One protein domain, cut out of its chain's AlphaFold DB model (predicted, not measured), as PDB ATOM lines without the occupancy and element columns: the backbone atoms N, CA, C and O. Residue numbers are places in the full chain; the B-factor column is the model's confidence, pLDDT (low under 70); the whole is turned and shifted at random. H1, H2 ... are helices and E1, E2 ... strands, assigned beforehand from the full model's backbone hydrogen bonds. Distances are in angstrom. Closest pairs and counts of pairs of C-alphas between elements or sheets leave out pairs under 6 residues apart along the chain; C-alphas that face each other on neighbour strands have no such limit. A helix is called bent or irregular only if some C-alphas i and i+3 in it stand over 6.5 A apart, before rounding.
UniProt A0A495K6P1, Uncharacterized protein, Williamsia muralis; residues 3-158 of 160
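This is residues 3 to 158 of the 160 residues of an uncharacterized protein of Williamsia muralis (UniProt A0A495K6P1). An irregular helix, H5, lies at the middle; the long strands E1, E2 and E6 form a sheet that curls round it, and a second, shorter sheet of E4, E3 and E5 packs on it too. H2 and H3 pack on one face of the long sheet, while H4 and H1 sit at the end of that sheet away from the short one. The printed part has 156 residues, with five named helices and six named strands in the order E1 H1 H2 H3 H4 E2 E3 E4 H5 E5 E6. The sheets, E1-E2-E6 and E4-E3-E5, are antiparallel and strongly twisted, and the class is mixed. The whole is compact, with a radius of gyration of the C-alphas of 16.1 A, and only just elongated, spanning 49 by 32 by 28 A.

E1, residues 4 to 13, is an edge strand, antiparallel to the inner strand E2, residues 59 to 68; N 6 and O 66 are 2.8 A apart, within hydrogen-bond range. E6, residues 146 to 154, is antiparallel to E2, with N 63 and O 152 at 2.8 A. H1, residues 15 to 18, is not on this sheet. H2, residues 33 to 38, is on it at a height of 8.4 A; its closest C-alphas to E1 are Ala 36 and Tyr 7, 6.2 A. H3, residues 40 to 50, is on the same face at a height of 9.7 A, slantwise to E1 at 41 degrees on the local plane. H4, residues 53 to 57, only grazes the sheet; it is close to H1 but not clearly touching, with C-alphas 55 and 18 at 5.9 A. E3, residues 79 to 85, and E4, residues 88 to 96, form a hairpin, with N 83 and O 90 at 3.0 A. E5, residues 131 to 134, is antiparallel to E3, with N 82 and O 131 at 2.8 A. H5, residues 99 to 115, runs across E4 at 75 degrees on the local plane, at a height of 8.6 A; C-alphas 108 and 8 are its closest to E1, 6.2 A. E4 bends by 77 degrees at residue 93, and C-alphas 93 and 146, the closest of E4 and E6, are 4.5 A apart. In H2, H3 and H4 every O i to N i+4 pair is within hydrogen-bond range, in H5 8 of 13, and H1 is too short for one.

E1 begins at C-alpha 4 (-4.630, 14.075, 53.376) and is 28.5 A long; E2 is 26.4 A and E6 22.3 A, ending at C-alpha 154 (4.782, 10.656, 33.720). H5 is 24.6 A long and irregular, with C-alphas 104 and 107 7.2 A apart.

The farthest C-alphas, Asp 87 and Arg 158, are 51.1 A apart. The printed part has no cut; the links H1 to H2, H5 to E5 and E5 to E6 are long. The mean pLDDT of the printed part is 85.1, with residues 20 to 23, 74 to 76, 116 to 128 and 158 under 70.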
ATOM      1  N   PRO A   3      -4.787  16.198  57.739       88.19
ATOM      2  CA  PRO A   3      -3.927  16.051  56.575       88.19
ATOM      3  C   PRO A   3      -4.321  14.872  55.687       88.19
ATOM      4  O   PRO A   3      -4.530  13.764  56.184       88.19
ATOM      5  N   GLN A   4      -4.389  15.107  54.381       92.75
ATOM      6  CA  GLN A   4      -4.630  14.075  53.376       92.75
ATOM      7  C   GLN A   4      -3.721  14.269  52.163       92.75
ATOM      8  O   GLN A   4      -3.228  15.372  51.923       92.75
ATOM      9  N   SER A   5      -3.506  13.197  51.404       95.38
ATOM     10  CA  SER A   5      -2.771  13.269  50.145       95.38
ATOM     11  C   SER A   5      -3.581  14.015  49.091       95.38
ATOM     12  O   SER A   5      -4.780  13.785  48.936       95.38
ATOM     13  N   ALA A   6      -2.900  14.874  48.349       96.00
ATOM     14  CA  ALA A   6      -3.419  15.535  47.170       96.00
ATOM     15  C   ALA A   6      -2.419  15.397  46.023       96.00
ATOM     16  O   ALA A   6      -1.207  15.284  46.242       96.00
ATOM     17  N   TYR A   7      -2.940  15.452  44.806       97.06
ATOM     18  CA  TYR A   7      -2.201  15.202  43.583       97.06
ATOM     19  C   TYR A   7      -2.438  16.320  42.572       97.06
ATOM     20  O   TYR A   7      -3.523  16.904  42.517       97.06
ATOM     21  N   PHE A   8      -1.419  16.599  41.766       96.19
ATOM     22  CA  PHE A   8      -1.443  17.667  40.773       96.19
ATOM     23  C   PHE A   8      -0.648  17.273  39.534       96.19
ATOM     24  O   PHE A   8       0.470  16.770  39.649       96.19
ATOM     25  N   VAL A   9      -1.211  17.514  38.349       95.31
ATOM     26  CA  VAL A   9      -0.525  17.269  37.076       95.31
ATOM     27  C   VAL A   9       0.205  18.539  36.655       95.31
ATOM     28  O   VAL A   9      -0.417  19.532  36.283       95.31
ATOM     29  N   LEU A  10       1.534  18.489  36.685       92.94
ATOM     30  CA  LEU A  10       2.405  19.586  36.281       92.94
ATOM     31  C   LEU A  10       2.970  19.316  34.883       92.94
ATOM     32  O   LEU A  10       3.616  18.291  34.652       92.94
ATOM     33  N   GLY A  11       2.773  20.263  33.969       91.69
ATOM     34  CA  GLY A  11       3.543  20.352  32.735       91.69
ATOM     35  C   GLY A  11       4.658  21.375  32.924       91.69
ATOM     36  O   GLY A  11       4.371  22.552  33.110       91.69
ATOM     37  N   MET A  12       5.915  20.939  32.869       88.81
ATOM     38  CA  MET A  12       7.092  21.786  33.062       88.81
ATOM     39  C   MET A  12       7.858  21.950  31.739       88.81
ATOM     40  O   MET A  12       8.610  21.051  31.344       88.81
ATOM     41  N   PRO A  13       7.669  23.067  31.012       88.38
ATOM     42  CA  PRO A  13       8.455  23.378  29.827       88.38
ATOM     43  C   PRO A  13       9.925  23.626  30.169       88.38
ATOM     44  O   PRO A  13      10.244  24.320  31.134       88.38
ATOM     45  N   ASP A  14      10.837  23.156  29.319       86.88
ATOM     46  CA  ASP A  14      12.234  23.585  29.371       86.88
ATOM     47  C   ASP A  14      12.352  25.046  28.906       86.88
ATOM     48  O   ASP A  14      12.521  25.354  27.720       86.88
ATOM     49  N   HIS A  15      12.264  25.966  29.865       80.06
ATOM     50  CA  HIS A  15      12.331  27.406  29.628       80.06
ATOM     51  C   HIS A  15      13.657  27.874  29.016       80.06
ATOM     52  O   HIS A  15      13.678  28.917  28.359       80.06
ATOM     53  N   ALA A  16      14.752  27.118  29.158       82.56
ATOM     54  CA  ALA A  16      15.999  27.444  28.469       82.56
ATOM     55  C   ALA A  16      15.879  27.217  26.954       82.56
ATOM     56  O   ALA A  16      16.523  27.917  26.170       82.56
ATOM     57  N   ARG A  17      15.036  26.268  26.530       82.69
ATOM     58  CA  ARG A  17      14.795  25.955  25.115       82.69
ATOM     59  C   ARG A  17      13.695  26.799  24.495       82.69
ATOM     60  O   ARG A  17      13.832  27.194  23.343       82.69
ATOM     61  N   VAL A  18      12.617  27.054  25.235       80.62
ATOM     62  CA  VAL A  18      11.394  27.655  24.670       80.62
ATOM     63  C   VAL A  18      11.095  29.063  25.188       80.62
ATOM     64  O   VAL A  18      10.116  29.681  24.771       80.62
ATOM     65  N   GLY A  19      11.958  29.596  26.057       74.62
ATOM     66  CA  GLY A  19      11.793  30.896  26.699       74.62
ATOM     67  C   GLY A  19      10.768  30.881  27.836       74.62
ATOM     68  O   GLY A  19      10.257  29.835  28.244       74.62
ATOM     69  N   ALA A  20      10.442  32.070  28.351       60.56
ATOM     70  CA  ALA A  20       9.360  32.262  29.316       60.56
ATOM     71  C   ALA A  20       7.997  32.107  28.612       60.56
ATOM     72  O   ALA A  20       7.373  33.081  28.192       60.56
ATOM     73  N   GLY A  21       7.582  30.860  28.389       55.47
ATOM     74  CA  GLY A  21       6.256  30.510  27.889       55.47
ATOM     75  C   GLY A  21       5.183  30.628  28.973       55.47
ATOM     76  O   GLY A  21       5.491  30.707  30.160       55.47
ATOM     77  N   ARG A  22       3.911  30.639  28.554       56.91
ATOM     78  CA  ARG A  22       2.770  30.535  29.477       56.91
ATOM     79  C   ARG A  22       2.835  29.209  30.235       56.91
ATOM     80  O   ARG A  22       3.211  28.201  29.637       56.91
ATOM     81  N   ASP A  23       2.432  29.231  31.503       64.69
ATOM     82  CA  ASP A  23       2.164  28.004  32.251       64.69
ATOM     83  C   ASP A  23       1.120  27.180  31.483       64.69
ATOM     84  O   ASP A  23       0.109  27.707  31.005       64.69
ATOM     85  N   ILE A  24       1.438  25.909  31.274       75.12
ATOM     86  CA  ILE A  24       0.611  24.942  30.545       75.12
ATOM     87  C   ILE A  24      -0.168  24.036  31.504       75.12
ATOM     88  O   ILE A  24      -1.029  23.275  31.059       75.12
ATOM     89  N   SER A  25       0.133  24.118  32.800       73.75
ATOM     90  CA  SER A  25      -0.526  23.343  33.841       73.75
ATOM     91  C   SER A  25      -1.926  23.888  34.096       73.75
ATOM     92  O   SER A  25      -2.192  25.083  33.955       73.75
ATOM     93  N   GLN A  26      -2.845  22.999  34.458       81.81
ATOM     94  CA  GLN A  26      -4.181  23.389  34.895       81.81
ATOM     95  C   GLN A  26      -4.204  23.491  36.413       81.81
ATOM     96  O   GLN A  26      -3.598  22.670  37.095       81.81
ATOM     97  N   ALA A  27      -4.946  24.460  36.943       83.56
ATOM     98  CA  ALA A  27      -5.175  24.600  38.377       83.56
ATOM     99  C   ALA A  27      -6.204  23.563  38.872       83.56
ATOM    100  O   ALA A  27      -7.286  23.914  39.336       83.56
ATOM    101  N   GLN A  28      -5.894  22.272  38.716       91.62
ATOM    102  CA  GLN A  28      -6.750  21.167  39.141       91.62
ATOM    103  C   GLN A  28      -6.044  20.316  40.195       91.62
ATOM    104  O   GLN A  28      -4.975  19.757  39.956       91.62
ATOM    105  N   VAL A  29      -6.680  20.196  41.360       94.12
ATOM    106  CA  VAL A  29      -6.219  19.363  42.473       94.12
ATOM    107  C   VAL A  29      -7.078  18.110  42.566       94.12
ATOM    108  O   VAL A  29      -8.308  18.176  42.515       94.12
ATOM    109  N   PHE A  30      -6.426  16.967  42.735       95.62
ATOM    110  CA  PHE A  30      -7.064  15.668  42.911       95.62
ATOM    111  C   PHE A  30      -6.798  15.144  44.324       95.62
ATOM    112  O   PHE A  30      -5.724  15.363  44.876       95.62
ATOM    113  N   PHE A  31      -7.742  14.395  44.890       95.25
ATOM    114  CA  PHE A  31      -7.567  13.667  46.162       95.25
ATOM    115  C   PHE A  31      -7.550  12.145  45.967       95.25
ATOM    116  O   PHE A  31      -7.647  11.385  46.924       95.25
ATOM    117  N   ASP A  32      -7.437  11.714  44.711       95.94
ATOM    118  CA  ASP A  32      -7.328  10.324  44.290       95.94
ATOM    119  C   ASP A  32      -6.205  10.217  43.248       95.94
ATOM    120  O   ASP A  32      -6.169  10.995  42.289       95.94
ATOM    121  N   GLU A  33      -5.267   9.296  43.472       95.06
ATOM    122  CA  GLU A  33      -4.072   9.142  42.635       95.06
ATOM    123  C   GLU A  33      -4.419   8.634  41.237       95.06
ATOM    124  O   GLU A  33      -3.931   9.172  40.243       95.06
ATOM    125  N   ASP A  34      -5.294   7.631  41.155       94.81
ATOM    126  CA  ASP A  34      -5.673   6.998  39.894       94.81
ATOM    127  C   ASP A  34      -6.360   8.009  38.968       94.81
ATOM    128  O   ASP A  34      -6.075   8.052  37.769       94.81
ATOM    129  N   HIS A  35      -7.204   8.887  39.518       95.56
ATOM    130  CA  HIS A  35      -7.797   9.996  38.774       95.56
ATOM    131  C   HIS A  35      -6.762  11.014  38.281       95.56
ATOM    132  O   HIS A  35      -6.849  11.436  37.128       95.56
ATOM    133  N   ALA A  36      -5.779  11.387  39.106       95.25
ATOM    134  CA  ALA A  36      -4.721  12.312  38.695       95.25
ATOM    135  C   ALA A  36      -3.845  11.722  37.577       95.25
ATOM    136  O   ALA A  36      -3.464  12.411  36.633       95.25
ATOM    137  N   VAL A  37      -3.542  10.424  37.653       93.75
ATOM    138  CA  VAL A  37      -2.789   9.720  36.607       93.75
ATOM    139  C   VAL A  37      -3.619   9.601  35.327       93.75
ATOM    140  O   VAL A  37      -3.101   9.833  34.233       93.75
ATOM    141  N   ALA A  38      -4.912   9.286  35.437       92.69
ATOM    142  CA  ALA A  38      -5.805   9.184  34.287       92.69
ATOM    143  C   ALA A  38      -6.023  10.530  33.570       92.69
ATOM    144  O   ALA A  38      -6.230  10.547  32.356       92.69
ATOM    145  N   SER A  39      -5.938  11.659  34.284       94.19
ATOM    146  CA  SER A  39      -6.136  12.995  33.706       94.19
ATOM    147  C   SER A  39      -4.925  13.531  32.934       94.19
ATOM    148  O   SER A  39      -5.040  14.577  32.291       94.19
ATOM    149  N   VAL A  40      -3.772  12.850  32.952       93.69
ATOM    150  CA  VAL A  40      -2.538  13.308  32.281       93.69
ATOM    151  C   VAL A  40      -2.753  13.532  30.781       93.69
ATOM    152  O   VAL A  40      -2.336  14.559  30.247       93.69
ATOM    153  N   ASP A  41      -3.438  12.611  30.097       92.00
ATOM    154  CA  ASP A  41      -3.731  12.757  28.664       92.00
ATOM    155  C   ASP A  41      -4.681  13.931  28.388       92.00
ATOM    156  O   ASP A  41      -4.535  14.620  27.381       92.00
ATOM    157  N   GLU A  42      -5.639  14.191  29.278       91.75
ATOM    158  CA  GLU A  42      -6.545  15.339  29.162       91.75
ATOM    159  C   GLU A  42      -5.790  16.664  29.318       91.75
ATOM    160  O   GLU A  42      -5.960  17.574  28.504       91.75
ATOM    161  N   HIS A  43      -4.893  16.748  30.304       91.38
ATOM    162  CA  HIS A  43      -4.057  17.929  30.524       91.38
ATOM    163  C   HIS A  43      -3.119  18.172  29.340       91.38
ATOM    164  O   HIS A  43      -2.958  19.311  28.899       91.38
ATOM    165  N   TYR A  44      -2.549  17.103  28.779       91.19
ATOM    166  CA  TYR A  44      -1.729  17.182  27.574       91.19
ATOM    167  C   TYR A  44      -2.515  17.724  26.374       91.19
ATOM    168  O   TYR A  44      -2.034  18.607  25.664       91.19
ATOM    169  N   GLU A  45      -3.734  17.232  26.147       90.75
ATOM    170  CA  GLU A  45      -4.587  17.693  25.049       90.75
ATOM    171  C   GLU A  45      -4.999  19.157  25.188       90.75
ATOM    172  O   GLU A  45      -4.986  19.908  24.210       90.75
ATOM    173  N   LEU A  46      -5.315  19.584  26.407       88.56
ATOM    174  CA  LEU A  46      -5.637  20.976  26.684       88.56
ATOM    175  C   LEU A  46      -4.406  21.882  26.536       88.56
ATOM    176  O   LEU A  46      -4.498  22.977  25.979       88.56
ATOM    177  N   ALA A  47      -3.227  21.424  26.961       89.31
ATOM    178  CA  ALA A  47      -1.982  22.134  26.694       89.31
ATOM    179  C   ALA A  47      -1.740  22.252  25.183       89.31
ATOM    180  O   ALA A  47      -1.429  23.341  24.700       89.31
ATOM    181  N   ARG A  48      -1.973  21.179  24.416       89.75
ATOM    182  CA  ARG A  48      -1.849  21.164  22.951       89.75
ATOM    183  C   ARG A  48      -2.746  22.191  22.261       89.75
ATOM    184  O   ARG A  48      -2.321  22.763  21.261       89.75
ATOM    185  N   SER A  49      -3.949  22.459  22.772       87.12
ATOM    186  CA  SER A  49      -4.823  23.497  22.203       87.12
ATOM    187  C   SER A  49      -4.403  24.924  22.570       87.12
ATOM    188  O   SER A  49      -4.784  25.866  21.878       87.12
ATOM    189  N   ASN A  50      -3.633  25.091  23.648       86.12
ATOM    190  CA  ASN A  50      -3.336  26.392  24.254       86.12
ATOM    191  C   ASN A  50      -1.873  26.834  24.093       86.12
ATOM    192  O   ASN A  50      -1.534  27.969  24.438       86.12
ATOM    193  N   THR A  51      -1.006  25.965  23.569       86.88
ATOM    194  CA  THR A  51       0.426  26.219  23.390       86.88
ATOM    195  C   THR A  51       0.924  25.812  22.004       86.88
ATOM    196  O   THR A  51       0.209  25.216  21.205       86.88
ATOM    197  N   SER A  52       2.172  26.165  21.698       87.19
ATOM    198  CA  SER A  52       2.821  25.738  20.455       87.19
ATOM    199  C   SER A  52       3.355  24.309  20.560       87.19
ATOM    200  O   SER A  52       3.804  23.882  21.625       87.19
ATOM    201  N   GLU A  53       3.411  23.600  19.433       88.00
ATOM    202  CA  GLU A  53       4.016  22.263  19.345       88.00
ATOM    203  C   GLU A  53       5.464  22.242  19.863       88.00
ATOM    204  O   GLU A  53       5.874  21.303  20.538       88.00
ATOM    205  N   HIS A  54       6.225  23.316  19.624       87.75
ATOM    206  CA  HIS A  54       7.598  23.445  20.110       87.75
ATOM    207  C   HIS A  54       7.696  23.451  21.645       87.75
ATOM    208  O   HIS A  54       8.558  22.772  22.203       87.75
ATOM    209  N   VAL A  55       6.801  24.178  22.324       88.25
ATOM    210  CA  VAL A  55       6.710  24.196  23.797       88.25
ATOM    211  C   VAL A  55       6.283  22.829  24.317       88.25
ATOM    212  O   VAL A  55       6.906  22.296  25.234       88.25
ATOM    213  N   LEU A  56       5.268  22.230  23.692       88.81
ATOM    214  CA  LEU A  56       4.744  20.927  24.088       88.81
ATOM    215  C   LEU A  56       5.803  19.817  23.968       88.81
ATOM    216  O   LEU A  56       5.929  18.988  24.863       88.81
ATOM    217  N   ALA A  57       6.614  19.836  22.908       88.50
ATOM    218  CA  ALA A  57       7.708  18.885  22.695       88.50
ATOM    219  C   ALA A  57       8.887  19.068  23.670       88.50
ATOM    220  O   ALA A  57       9.668  18.140  23.881       88.50
ATOM    221  N   ALA A  58       9.040  20.260  24.249       89.56
ATOM    222  CA  ALA A  58      10.054  20.566  25.254       89.56
ATOM    223  C   ALA A  58       9.525  20.445  26.695       89.56
ATOM    224  O   ALA A  58      10.218  20.841  27.627       89.56
ATOM    225  N   THR A  59       8.304  19.939  26.875       90.00
ATOM    226  CA  THR A  59       7.658  19.813  28.182       90.00
ATOM    227  C   THR A  59       7.891  18.436  28.785       90.00
ATOM    228  O   THR A  59       7.632  17.409  28.153       90.00
ATOM    229  N   GLU A  60       8.302  18.417  30.047       91.81
ATOM    230  CA  GLU A  60       8.268  17.226  30.887       91.81
ATOM    231  C   GLU A  60       7.007  17.238  31.760       91.81
ATOM    232  O   GLU A  60       6.591  18.286  32.246       91.81
ATOM    233  N   TRP A  61       6.383  16.074  31.944       92.88
ATOM    234  CA  TRP A  61       5.130  15.946  32.688       92.88
ATOM    235  C   TRP A  61       5.354  15.206  33.995       92.88
ATOM    236  O   TRP A  61       6.074  14.204  34.034       92.88
ATOM    237  N   PHE A  62       4.708  15.680  35.055       94.31
ATOM    238  CA  PHE A  62       4.827  15.121  36.392       94.31
ATOM    239  C   PHE A  62       3.462  15.005  37.059       94.31
ATOM    240  O   PHE A  62       2.586  15.841  36.853       94.31
ATOM    241  N   VAL A  63       3.315  13.989  37.901       95.94
ATOM    242  CA  VAL A  63       2.307  13.964  38.957       95.94
ATOM    243  C   VAL A  63       3.025  14.307  40.256       95.94
ATOM    244  O   VAL A  63       3.924  13.586  40.697       95.94
ATOM    245  N   LEU A  64       2.661  15.443  40.838       95.50
ATOM    246  CA  LEU A  64       3.126  15.875  42.148       95.50
ATOM    247  C   LEU A  64       2.204  15.302  43.220       95.50
ATOM    248  O   LEU A  64       0.995  15.227  43.021       95.50
ATOM    249  N   THR A  65       2.766  14.927  44.362       96.19
ATOM    250  CA  THR A  65       2.024  14.490  45.550       96.19
ATOM    251  C   THR A  65       2.402  15.369  46.731       96.19
ATOM    252  O   THR A  65       3.589  15.551  47.011       96.19
ATOM    253  N   ALA A  66       1.406  15.881  47.446       94.50
ATOM    254  CA  ALA A  66       1.581  16.653  48.671       94.50
ATOM    255  C   ALA A  66       0.653  16.141  49.774       94.50
ATOM    256  O   ALA A  66      -0.410  15.590  49.495       94.50
ATOM    257  N   LEU A  67       1.041  16.357  51.029       93.88
ATOM    258  CA  LEU A  67       0.103  16.339  52.143       93.88
ATOM    259  C   LEU A  67      -0.469  17.736  52.313       93.88
ATOM    260  O   LEU A  67       0.276  18.718  52.319       93.88
ATOM    261  N   ILE A  68      -1.784  17.801  52.475       91.75
ATOM    262  CA  ILE A  68      -2.508  19.054  52.586       91.75
ATOM    263  C   ILE A  68      -3.514  18.981  53.741       91.75
ATOM    264  O   ILE A  68      -4.284  18.024  53.847       91.75
ATOM    265  N   GLY A  69      -3.496  19.983  54.618       88.38
ATOM    266  CA  GLY A  69      -4.394  20.105  55.769       88.38
ATOM    267  C   GLY A  69      -3.729  20.784  56.964       88.38
ATOM    268  O   GLY A  69      -2.542  21.080  56.937       88.38
ATOM    269  N   ASP A  70      -4.486  21.017  58.035       84.44
ATOM    270  CA  ASP A  70      -3.975  21.750  59.198       84.44
ATOM    271  C   ASP A  70      -3.000  20.907  60.028       84.44
ATOM    272  O   ASP A  70      -3.158  19.690  60.167       84.44
ATOM    273  N   GLY A  71      -2.041  21.579  60.667       79.19
ATOM    274  CA  GLY A  71      -1.149  20.951  61.640       79.19
ATOM    275  C   GLY A  71      -0.122  20.011  61.014       79.19
ATOM    276  O   GLY A  71       0.316  19.060  61.667       79.19
ATOM    277  N   LEU A  72       0.269  20.257  59.760       85.56
ATOM    278  CA  LEU A  72       1.368  19.523  59.149       85.56
ATOM    279  C   LEU A  72       2.669  19.779  59.909       85.56
ATOM    280  O   LEU A  72       3.020  20.906  60.253       85.56
ATOM    281  N   GLY A  73       3.413  18.700  60.136       80.19
ATOM    282  CA  GLY A  73       4.814  18.787  60.518       80.19
ATOM    283  C   GLY A  73       5.694  18.899  59.270       80.19
ATOM    284  O   GLY A  73       5.340  18.350  58.225       80.19
ATOM    285  N   PRO A  74       6.860  19.557  59.351       69.50
ATOM    286  CA  PRO A  74       7.815  19.547  58.251       69.50
ATOM    287  C   PRO A  74       8.329  18.116  58.044       69.50
ATOM    288  O   PRO A  74       8.976  17.557  58.930       69.50
ATOM    289  N   ALA A  75       8.015  17.516  56.894       63.31
ATOM    290  CA  ALA A  75       8.391  16.137  56.592       63.31
ATOM    291  C   ALA A  75       9.904  16.007  56.335       63.31
ATOM    292  O   ALA A  75      10.545  15.125  56.900       63.31
ATOM    293  N   TYR A  76      10.473  16.919  55.535       66.38
ATOM    294  CA  TYR A  76      11.887  16.980  55.133       66.38
ATOM    295  C   TYR A  76      12.276  18.432  54.813       66.38
ATOM    296  O   TYR A  76      11.407  19.282  54.835       66.38
ATOM    297  N   GLY A  77      13.550  18.746  54.550       81.94
ATOM    298  CA  GLY A  77      13.960  20.060  54.026       81.94
ATOM    299  C   GLY A  77      13.989  21.238  55.018       81.94
ATOM    300  O   GLY A  77      13.485  21.178  56.139       81.94
ATOM    301  N   GLU A  78      14.632  22.328  54.597       89.75
ATOM    302  CA  GLU A  78      14.835  23.539  55.408       89.75
ATOM    303  C   GLU A  78      14.190  24.780  54.783       89.75
ATOM    304  O   GLU A  78      14.279  25.855  55.365       89.75
ATOM    305  N   HIS A  79      13.555  24.669  53.615       93.31
ATOM    306  CA  HIS A  79      13.001  25.809  52.891       93.31
ATOM    307  C   HIS A  79      11.472  25.808  52.906       93.31
ATOM    308  O   HIS A  79      10.824  24.769  52.745       93.31
ATOM    309  N   PHE A  80      10.908  26.999  53.104       93.00
ATOM    310  CA  PHE A  80       9.481  27.235  53.297       93.00
ATOM    311  C   PHE A  80       9.028  28.438  52.475       93.00
ATOM    312  O   PHE A  80       9.751  29.432  52.367       93.00
ATOM    313  N   LEU A  81       7.819  28.349  51.929       91.25
ATOM    314  CA  LEU A  81       7.044  29.497  51.494       91.25
ATOM    315  C   LEU A  81       6.437  30.140  52.740       91.25
ATOM    316  O   LEU A  81       5.880  29.451  53.603       91.25
ATOM    317  N   THR A  82       6.592  31.450  52.860       89.81
ATOM    318  CA  THR A  82       6.326  32.170  54.103       89.81
ATOM    319  C   THR A  82       5.634  33.500  53.878       89.81
ATOM    320  O   THR A  82       5.865  34.158  52.865       89.81
ATOM    321  N   TYR A  83       4.868  33.941  54.872       87.88
ATOM    322  CA  TYR A  83       4.480  35.342  55.023       87.88
ATOM    323  C   TYR A  83       5.263  35.984  56.158       87.88
ATOM    324  O   TYR A  83       5.546  35.346  57.174       87.88
ATOM    325  N   ARG A  84       5.567  37.273  56.011       85.19
ATOM    326  CA  ARG A  84       6.113  38.089  57.094       85.19
ATOM    327  C   ARG A  84       5.094  39.146  57.493       85.19
ATOM    328  O   ARG A  84       4.664  39.927  56.651       85.19
ATOM    329  N   THR A  85       4.759  39.184  58.774       82.94
ATOM    330  CA  THR A  85       3.979  40.257  59.404       82.94
ATOM    331  C   THR A  85       4.833  40.850  60.505       82.94
ATOM    332  O   THR A  85       5.228  40.072  61.364       82.94
ATOM    333  N   ASP A  86       5.110  42.156  60.486       78.06
ATOM    334  CA  ASP A  86       5.941  42.893  61.456       78.06
ATOM    335  C   ASP A  86       7.143  42.086  62.004       78.06
ATOM    336  O   ASP A  86       8.219  42.126  61.406       78.06
ATOM    337  N   ASP A  87       6.944  41.288  63.062       81.38
ATOM    338  CA  ASP A  87       7.981  40.510  63.758       81.38
ATOM    339  C   ASP A  87       7.900  38.973  63.611       81.38
ATOM    340  O   ASP A  87       8.750  38.255  64.141       81.38
ATOM    341  N   VAL A  88       6.903  38.433  62.902       87.12
ATOM    342  CA  VAL A  88       6.681  36.981  62.776       87.12
ATOM    343  C   VAL A  88       6.825  36.520  61.328       87.12
ATOM    344  O   VAL A  88       6.244  37.091  60.401       87.12
ATOM    345  N   LEU A  89       7.607  35.455  61.146       89.94
ATOM    346  CA  LEU A  89       7.759  34.741  59.883       89.94
ATOM    347  C   LEU A  89       6.955  33.441  59.952       89.94
ATOM    348  O   LEU A  89       7.345  32.513  60.656       89.94
ATOM    349  N   TRP A  90       5.848  33.383  59.227       89.31
ATOM    350  CA  TRP A  90       4.926  32.251  59.224       89.31
ATOM    351  C   TRP A  90       5.223  31.344  58.038       89.31
ATOM    352  O   TRP A  90       5.184  31.816  56.903       89.31
ATOM    353  N   ALA A  91       5.474  30.059  58.269       90.75
ATOM    354  CA  ALA A  91       5.508  29.063  57.204       90.75
ATOM    355  C   ALA A  91       4.089  28.623  56.831       90.75
ATOM    356  O   ALA A  91       3.293  28.308  57.712       90.75
ATOM    357  N   ILE A  92       3.797  28.587  55.530       89.00
ATOM    358  CA  ILE A  92       2.487  28.182  54.986       89.00
ATOM    359  C   ILE A  92       2.572  26.914  54.134       89.00
ATOM    360  O   ILE A  92       1.714  26.041  54.211       89.00
ATOM    361  N   ALA A  93       3.666  26.763  53.391       91.06
ATOM    362  CA  ALA A  93       3.983  25.582  52.608       91.06
ATOM    363  C   ALA A  93       5.471  25.311  52.752       91.06
ATOM    364  O   ALA A  93       6.264  26.253  52.817       91.06
ATOM    365  N   GLY A  94       5.900  24.058  52.806       91.88
ATOM    366  CA  GLY A  94       7.329  23.840  52.933       91.88
ATOM    367  C   GLY A  94       7.770  22.456  53.299       91.88
ATOM    368  O   GLY A  94       7.013  21.494  53.292       91.88
ATOM    369  N   GLY A  95       9.055  22.410  53.611       89.19
ATOM    370  CA  GLY A  95       9.818  21.184  53.652       89.19
ATOM    371  C   GLY A  95      10.565  20.891  52.347       89.19
ATOM    372  O   GLY A  95      10.857  19.743  52.019       89.19
ATOM    373  N   PHE A  96      10.885  21.945  51.591       91.12
ATOM    374  CA  PHE A  96      11.710  21.846  50.391       91.12
ATOM    375  C   PHE A  96      13.183  21.722  50.778       91.12
ATOM    376  O   PHE A  96      13.651  22.349  51.739       91.12
ATOM    377  N   THR A  97      13.945  20.929  50.027       89.25
ATOM    378  CA  THR A  97      15.384  20.785  50.293       89.25
ATOM    379  C   THR A  97      16.169  21.982  49.773       89.25
ATOM    380  O   THR A  97      17.235  22.295  50.305       89.25
ATOM    381  N   ARG A  98      15.622  22.673  48.765       88.06
ATOM    382  CA  ARG A  98      16.224  23.826  48.098       88.06
ATOM    383  C   ARG A  98      15.175  24.899  47.763       88.06
ATOM    384  O   ARG A  98      14.014  24.551  47.553       88.06
ATOM    385  N   PRO A  99      15.550  26.190  47.686       85.38
ATOM    386  CA  PRO A  99      14.637  27.258  47.278       85.38
ATOM    387  C   PRO A  99      14.071  27.072  45.869       85.38
ATOM    388  O   PRO A  99      12.922  27.423  45.633       85.38
ATOM    389  N   GLU A 100      14.865  26.541  44.937       84.06
ATOM    390  CA  GLU A 100      14.476  26.428  43.529       84.06
ATOM    391  C   GLU A 100      13.325  25.437  43.351       84.06
ATOM    392  O   GLU A 100      12.385  25.740  42.623       84.06
ATOM    393  N   GLU A 101      13.347  24.329  44.104       84.69
ATOM    394  CA  GLU A 101      12.269  23.332  44.122       84.69
ATOM    395  C   GLU A 101      10.926  23.980  44.444       84.69
ATOM    396  O   GLU A 101       9.928  23.628  43.844       84.69
ATOM    397  N   MET A 102      10.882  24.976  45.330       86.12
ATOM    398  CA  MET A 102       9.630  25.652  45.682       86.12
ATOM    399  C   MET A 102       8.920  26.248  44.464       86.12
ATOM    400  O   MET A 102       7.694  26.225  44.418       86.12
ATOM    401  N   THR A 103       9.678  26.744  43.480       84.31
ATOM    402  CA  THR A 103       9.134  27.352  42.255       84.31
ATOM    403  C   THR A 103       8.303  26.346  41.467       84.31
ATOM    404  O   THR A 103       7.201  26.677  41.038       84.31
ATOM    405  N   ASP A 104       8.780  25.104  41.361       86.00
ATOM    406  CA  ASP A 104       8.109  24.027  40.622       86.00
ATOM    407  C   ASP A 104       6.786  23.605  41.288       86.00
ATOM    408  O   ASP A 104       5.898  23.050  40.643       86.00
ATOM    409  N   TRP A 105       6.639  23.880  42.587       90.88
ATOM    410  CA  TRP A 105       5.459  23.528  43.379       90.88
ATOM    411  C   TRP A 105       4.470  24.685  43.541       90.88
ATOM    412  O   TRP A 105       3.350  24.444  43.991       90.88
ATOM    413  N   LEU A 106       4.836  25.920  43.167       88.94
ATOM    414  CA  LEU A 106       3.951  27.087  43.273       88.94
ATOM    415  C   LEU A 106       2.591  26.884  42.585       88.94
ATOM    416  O   LEU A 106       1.590  27.207  43.225       88.94
ATOM    417  N   PRO A 107       2.497  26.314  41.362       89.69
ATOM    418  CA  PRO A 107       1.197  26.072  40.732       89.69
ATOM    419  C   PRO A 107       0.287  25.179  41.581       89.69
ATOM    420  O   PRO A 107      -0.907  25.444  41.701       89.69
ATOM    421  N   PHE A 108       0.856  24.157  42.226       92.50
ATOM    422  CA  PHE A 108       0.098  23.249  43.080       92.50
ATOM    423  C   PHE A 108      -0.303  23.917  44.402       92.50
ATOM    424  O   PHE A 108      -1.453  23.808  44.819       92.50
ATOM    425  N   ILE A 109       0.610  24.655  45.038       90.38
ATOM    426  CA  ILE A 109       0.305  25.410  46.260       90.38
ATOM    427  C   ILE A 109      -0.869  26.363  45.999       90.38
ATOM    428  O   ILE A 109      -1.859  26.307  46.720       90.38
ATOM    429  N   PHE A 110      -0.816  27.169  44.936       87.19
ATOM    430  CA  PHE A 110      -1.886  28.123  44.637       87.19
ATOM    431  C   PHE A 110      -3.203  27.444  44.243       87.19
ATOM    432  O   PHE A 110      -4.253  27.836  44.742       87.19
ATOM    433  N   ALA A 111      -3.170  26.380  43.432       88.94
ATOM    434  CA  ALA A 111      -4.387  25.641  43.085       88.94
ATOM    435  C   ALA A 111      -5.062  25.004  44.316       88.94
ATOM    436  O   ALA A 111      -6.288  24.934  44.393       88.94
ATOM    437  N   ALA A 112      -4.271  24.540  45.286       89.31
ATOM    438  CA  ALA A 112      -4.790  24.002  46.539       89.31
ATOM    439  C   ALA A 112      -5.320  25.096  47.478       89.31
ATOM    440  O   ALA A 112      -6.325  24.875  48.152       89.31
ATOM    441  N   GLU A 113      -4.668  26.261  47.513       84.31
ATOM    442  CA  GLU A 113      -5.117  27.426  48.281       84.31
ATOM    443  C   GLU A 113      -6.478  27.938  47.787       84.31
ATOM    444  O   GLU A 113      -7.379  28.145  48.604       84.31
ATOM    445  N   ASP A 114      -6.650  28.050  46.464       80.81
ATOM    446  CA  ASP A 114      -7.898  28.482  45.816       80.81
ATOM    447  C   ASP A 114      -9.071  27.536  46.115       80.81
ATOM    448  O   ASP A 114     -10.204  27.978  46.301       80.81
ATOM    449  N   LEU A 115      -8.821  26.223  46.186       76.06
ATOM    450  CA  LEU A 115      -9.863  25.227  46.451       76.06
ATOM    451  C   LEU A 115     -10.445  25.330  47.868       76.06
ATOM    452  O   LEU A 115     -11.578  24.912  48.109       76.06
ATOM    453  N   HIS A 116      -9.660  25.840  48.813       68.62
ATOM    454  CA  HIS A 116      -9.969  25.754  50.234       68.62
ATOM    455  C   HIS A 116     -10.245  27.094  50.907       68.62
ATOM    456  O   HIS A 116     -10.131  27.171  52.129       68.62
ATOM    457  N   ASP A 117     -10.663  28.108  50.135       60.47
ATOM    458  CA  ASP A 117     -11.028  29.445  50.622       60.47
ATOM    459  C   ASP A 117     -10.107  29.889  51.776       60.47
ATOM    460  O   ASP A 117     -10.546  30.178  52.888       60.47
ATOM    461  N   HIS A 118      -8.805  29.954  51.471       60.12
ATOM    462  CA  HIS A 118      -7.762  30.552  52.311       60.12
ATOM    463  C   HIS A 118      -7.351  29.741  53.554       60.12
ATOM    464  O   HIS A 118      -7.418  30.216  54.691       60.12
ATOM    465  N   TRP A 119      -6.725  28.577  53.336       63.50
ATOM    466  CA  TRP A 119      -5.849  27.964  54.356       63.50
ATOM    467  C   TRP A 119      -4.690  28.861  54.797       63.50
ATOM    468  O   TRP A 119      -4.071  28.604  55.825       63.50
ATOM    469  N   SER A 120      -4.413  29.930  54.049       56.12
ATOM    470  CA  SER A 120      -3.611  31.071  54.474       56.12
ATOM    471  C   SER A 120      -4.488  32.075  55.239       56.12
ATOM    472  O   SER A 120      -5.100  32.951  54.622       56.12
ATOM    473  N   PRO A 121      -4.543  32.044  56.585       50.69
ATOM    474  CA  PRO A 121      -5.485  32.846  57.366       50.69
ATOM    475  C   PRO A 121      -4.947  34.277  57.565       50.69
ATOM    476  O   PRO A 121      -4.921  34.809  58.673       50.69
ATOM    477  N   GLY A 122      -4.375  34.883  56.524       49.88
ATOM    478  CA  GLY A 122      -3.811  36.229  56.614       49.88
ATOM    479  C   GLY A 122      -2.968  36.701  55.432       49.88
ATOM    480  O   GLY A 122      -2.525  37.842  55.453       49.88
ATOM    481  N   GLY A 123      -2.723  35.876  54.411       49.00
ATOM    482  CA  GLY A 123      -1.910  36.276  53.258       49.00
ATOM    483  C   GLY A 123      -2.623  37.258  52.327       49.00
ATOM    484  O   GLY A 123      -2.163  38.380  52.110       49.00
ATOM    485  N   VAL A 124      -3.781  36.841  51.813       49.53
ATOM    486  CA  VAL A 124      -4.548  37.607  50.818       49.53
ATOM    487  C   VAL A 124      -5.299  38.776  51.463       49.53
ATOM    488  O   VAL A 124      -5.290  39.883  50.926       49.53
ATOM    489  N   GLU A 125      -5.866  38.585  52.660       52.03
ATOM    490  CA  GLU A 125      -6.641  39.624  53.363       52.03
ATOM    491  C   GLU A 125      -5.796  40.817  53.856       52.03
ATOM    492  O   GLU A 125      -6.339  41.895  54.103       52.03
ATOM    493  N   HIS A 126      -4.469  40.671  53.962       54.56
ATOM    494  CA  HIS A 126      -3.566  41.728  54.444       54.56
ATOM    495  C   HIS A 126      -2.605  42.274  53.375       54.56
ATOM    496  O   HIS A 126      -1.705  43.047  53.703       54.56
ATOM    497  N   GLY A 127      -2.777  41.897  52.102       62.06
ATOM    498  CA  GLY A 127      -1.887  42.334  51.020       62.06
ATOM    499  C   GLY A 127      -0.448  41.830  51.173       62.06
ATOM    500  O   GLY A 127       0.488  42.480  50.705       62.06
ATOM    501  N   LEU A 128      -0.256  40.697  51.855       68.25
ATOM    502  CA  LEU A 128       1.059  40.108  52.054       68.25
ATOM    503  C   LEU A 128       1.462  39.323  50.807       68.25
ATOM    504  O   LEU A 128       0.680  38.556  50.249       68.25
ATOM    505  N   VAL A 129       2.717  39.485  50.394       76.19
ATOM    506  CA  VAL A 129       3.303  38.707  49.299       76.19
ATOM    507  C   VAL A 129       4.100  37.557  49.911       76.19
ATOM    508  O   VAL A 129       4.980  37.819  50.739       76.19
ATOM    509  N   PRO A 130       3.812  36.295  49.548       81.38
ATOM    510  CA  PRO A 130       4.574  35.178  50.071       81.38
ATOM    511  C   PRO A 130       6.014  35.221  49.539       81.38
ATOM    512  O   PRO A 130       6.279  35.666  48.423       81.38
ATOM    513  N   SER A 131       6.965  34.763  50.349       87.19
ATOM    514  CA  SER A 131       8.395  34.738  50.024       87.19
ATOM    515  C   SER A 131       9.046  33.441  50.491       87.19
ATOM    516  O   SER A 131       8.558  32.794  51.421       87.19
ATOM    517  N   SER A 132      10.153  33.049  49.862       89.94
ATOM    518  CA  SER A 132      10.918  31.876  50.279       89.94
ATOM    519  C   SER A 132      11.867  32.220  51.429       89.94
ATOM    520  O   SER A 132      12.560  33.239  51.414       89.94
ATOM    521  N   ALA A 133      11.925  31.351  52.437       91.75
ATOM    522  CA  ALA A 133      12.845  31.490  53.558       91.75
ATOM    523  C   ALA A 133      13.424  30.139  53.980       91.75
ATOM    524  O   ALA A 133      12.784  29.094  53.858       91.75
ATOM    525  N   LYS A 134      14.653  30.174  54.503       93.12
ATOM    526  CA  LYS A 134      15.252  29.044  55.213       93.12
ATOM    527  C   LYS A 134      14.717  29.001  56.651       93.12
ATOM    528  O   LYS A 134      14.474  30.052  57.239       93.12
ATOM    529  N   ARG A 135      14.559  27.803  57.214       91.44
ATOM    530  CA  ARG A 135      14.117  27.556  58.587       91.44
ATOM    531  C   ARG A 135      14.972  28.331  59.582       91.44
ATOM    532  O   ARG A 135      16.200  28.306  59.505       91.44
ATOM    533  N   THR A 136      14.308  28.955  60.546       89.75
ATOM    534  CA  THR A 136      14.922  29.604  61.706       89.75
ATOM    535  C   THR A 136      14.182  29.189  62.973       89.75
ATOM    536  O   THR A 136      13.037  28.743  62.905       89.75
ATOM    537  N   ASP A 137      14.807  29.371  64.136       86.69
ATOM    538  CA  ASP A 137      14.181  29.069  65.435       86.69
ATOM    539  C   ASP A 137      12.997  29.997  65.762       86.69
ATOM    540  O   ASP A 137      12.176  29.694  66.620       86.69
ATOM    541  N   THR A 138      12.908  31.135  65.072       88.94
ATOM    542  CA  THR A 138      11.854  32.147  65.227       88.94
ATOM    543  C   THR A 138      10.704  31.988  64.232       88.94
ATOM    544  O   THR A 138       9.765  32.781  64.259       88.94
ATOM    545  N   MET A 139      10.787  31.012  63.324       91.31
ATOM    546  CA  MET A 139       9.757  30.766  62.319       91.31
ATOM    547  C   MET A 139       8.564  30.047  62.954       91.31
ATOM    548  O   MET A 139       8.721  28.997  63.578       91.31
ATOM    549  N   ASP A 140       7.367  30.587  62.750       90.19
ATOM    550  CA  ASP A 140       6.128  29.966  63.196       90.19
ATOM    551  C   ASP A 140       5.651  28.939  62.156       90.19
ATOM    552  O   ASP A 140       5.356  29.281  61.009       90.19
ATOM    553  N   LEU A 141       5.595  27.667  62.560       89.31
ATOM    554  CA  LEU A 141       5.162  26.545  61.720       89.31
ATOM    555  C   LEU A 141       3.692  26.156  61.938       89.31
ATOM    556  O   LEU A 141       3.203  25.246  61.277       89.31
ATOM    557  N   SER A 142       2.976  26.815  62.853       86.75
ATOM    558  CA  SER A 142       1.585  26.479  63.196       86.75
ATOM    559  C   SER A 142       0.603  26.662  62.037       86.75
ATOM    560  O   SER A 142      -0.493  26.107  62.073       86.75
ATOM    561  N   ARG A 143       1.003  27.418  61.007       86.00
ATOM    562  CA  ARG A 143       0.222  27.685  59.792       86.00
ATOM    563  C   ARG A 143       0.643  26.837  58.592       86.00
ATOM    564  O   ARG A 143       0.167  27.091  57.491       86.00
ATOM    565  N   LEU A 144       1.525  25.854  58.780       89.00
ATOM    566  CA  LEU A 144       1.930  24.963  57.702       89.00
ATOM    567  C   LEU A 144       0.744  24.076  57.299       89.00
ATOM    568  O   LEU A 144       0.280  23.260  58.099       89.00
ATOM    569  N   TRP A 145       0.282  24.232  56.059       90.69
ATOM    570  CA  TRP A 145      -0.864  23.496  55.519       90.69
ATOM    571  C   TRP A 145      -0.552  22.711  54.244       90.69
ATOM    572  O   TRP A 145      -1.368  21.894  53.819       90.69
ATOM    573  N   PHE A 146       0.643  22.894  53.675       92.62
ATOM    574  CA  PHE A 146       1.130  22.155  52.512       92.62
ATOM    575  C   PHE A 146       2.536  21.591  52.750       92.62
ATOM    576  O   PHE A 146       3.464  22.332  53.091       92.62
ATOM    577  N   ALA A 147       2.720  20.293  52.506       92.94
ATOM    578  CA  ALA A 147       4.024  19.637  52.547       92.94
ATOM    579  C   ALA A 147       4.247  18.785  51.281       92.94
ATOM    580  O   ALA A 147       3.455  17.873  51.027       92.94
ATOM    581  N   PRO A 148       5.312  19.035  50.493       93.56
ATOM    582  CA  PRO A 148       5.625  18.224  49.326       93.56
ATOM    583  C   PRO A 148       6.030  16.813  49.766       93.56
ATOM    584  O   PRO A 148       6.728  16.634  50.767       93.56
ATOM    585  N   VAL A 149       5.605  15.805  49.008       92.81
ATOM    586  CA  VAL A 149       5.945  14.396  49.264       92.81
ATOM    587  C   VAL A 149       6.806  13.843  48.139       92.81
ATOM    588  O   VAL A 149       7.898  13.339  48.389       92.81
ATOM    589  N   MET A 150       6.327  13.929  46.898       92.44
ATOM    590  CA  MET A 150       6.985  13.302  45.752       92.44
ATOM    591  C   MET A 150       6.667  14.035  44.448       92.44
ATOM    592  O   MET A 150       5.565  14.540  44.268       92.44
ATOM    593  N   SER A 151       7.627  14.042  43.522       92.56
ATOM    594  CA  SER A 151       7.417  14.402  42.118       92.56
ATOM    595  C   SER A 151       7.733  13.187  41.253       92.56
ATOM    596  O   SER A 151       8.870  12.707  41.242       92.56
ATOM    597  N   GLN A 152       6.725  12.657  40.562       94.75
ATOM    598  CA  GLN A 152       6.865  11.494  39.694       94.75
ATOM    599  C   GLN A 152       6.707  11.904  38.238       94.75
ATOM    600  O   GLN A 152       5.658  12.394  37.832       94.75
ATOM    601  N   ARG A 153       7.728  11.638  37.423       94.62
ATOM    602  CA  ARG A 153       7.646  11.849  35.978       94.62
ATOM    603  C   ARG A 153       6.645  10.882  35.345       94.62
ATOM    604  O   ARG A 153       6.700   9.678  35.591       94.62
ATOM    605  N   VAL A 154       5.786  11.407  34.481       93.44
ATOM    606  CA  VAL A 154       4.782  10.656  33.720       93.44
ATOM    607  C   VAL A 154       4.892  10.958  32.228       93.44
ATOM    608  O   VAL A 154       5.559  11.903  31.806       93.44
ATOM    609  N   PHE A 155       4.261  10.118  31.412       91.12
ATOM    610  CA  PHE A 155       4.299  10.232  29.958       91.12
ATOM    611  C   PHE A 155       2.873  10.168  29.411       91.12
ATOM    612  O   PHE A 155       2.266   9.098  29.503       91.12
ATOM    613  N   PRO A 156       2.351  11.261  28.828       86.19
ATOM    614  CA  PRO A 156       1.088  11.221  28.107       86.19
ATOM    615  C   PRO A 156       1.160  10.163  27.002       86.19
ATOM    616  O   PRO A 156       2.127  10.106  26.235       86.19
ATOM    617  N   VAL A 157       0.150   9.304  26.913       84.12
ATOM    618  CA  VAL A 157       0.082   8.245  25.899       84.12
ATOM    619  C   VAL A 157      -0.081   8.866  24.516       84.12
ATOM    620  O   VAL A 157       0.504   8.381  23.551       84.12
ATOM    621  N   ARG A 158      -0.816   9.979  24.432       69.00
ATOM    622  CA  ARG A 158      -1.081  10.717  23.184       69.00
ATOM    623  C   ARG A 158       0.095  11.556  22.676       69.00
ATOM    624  O   ARG A 158       0.004  12.120  21.592       69.00
TER     625      ARG A 158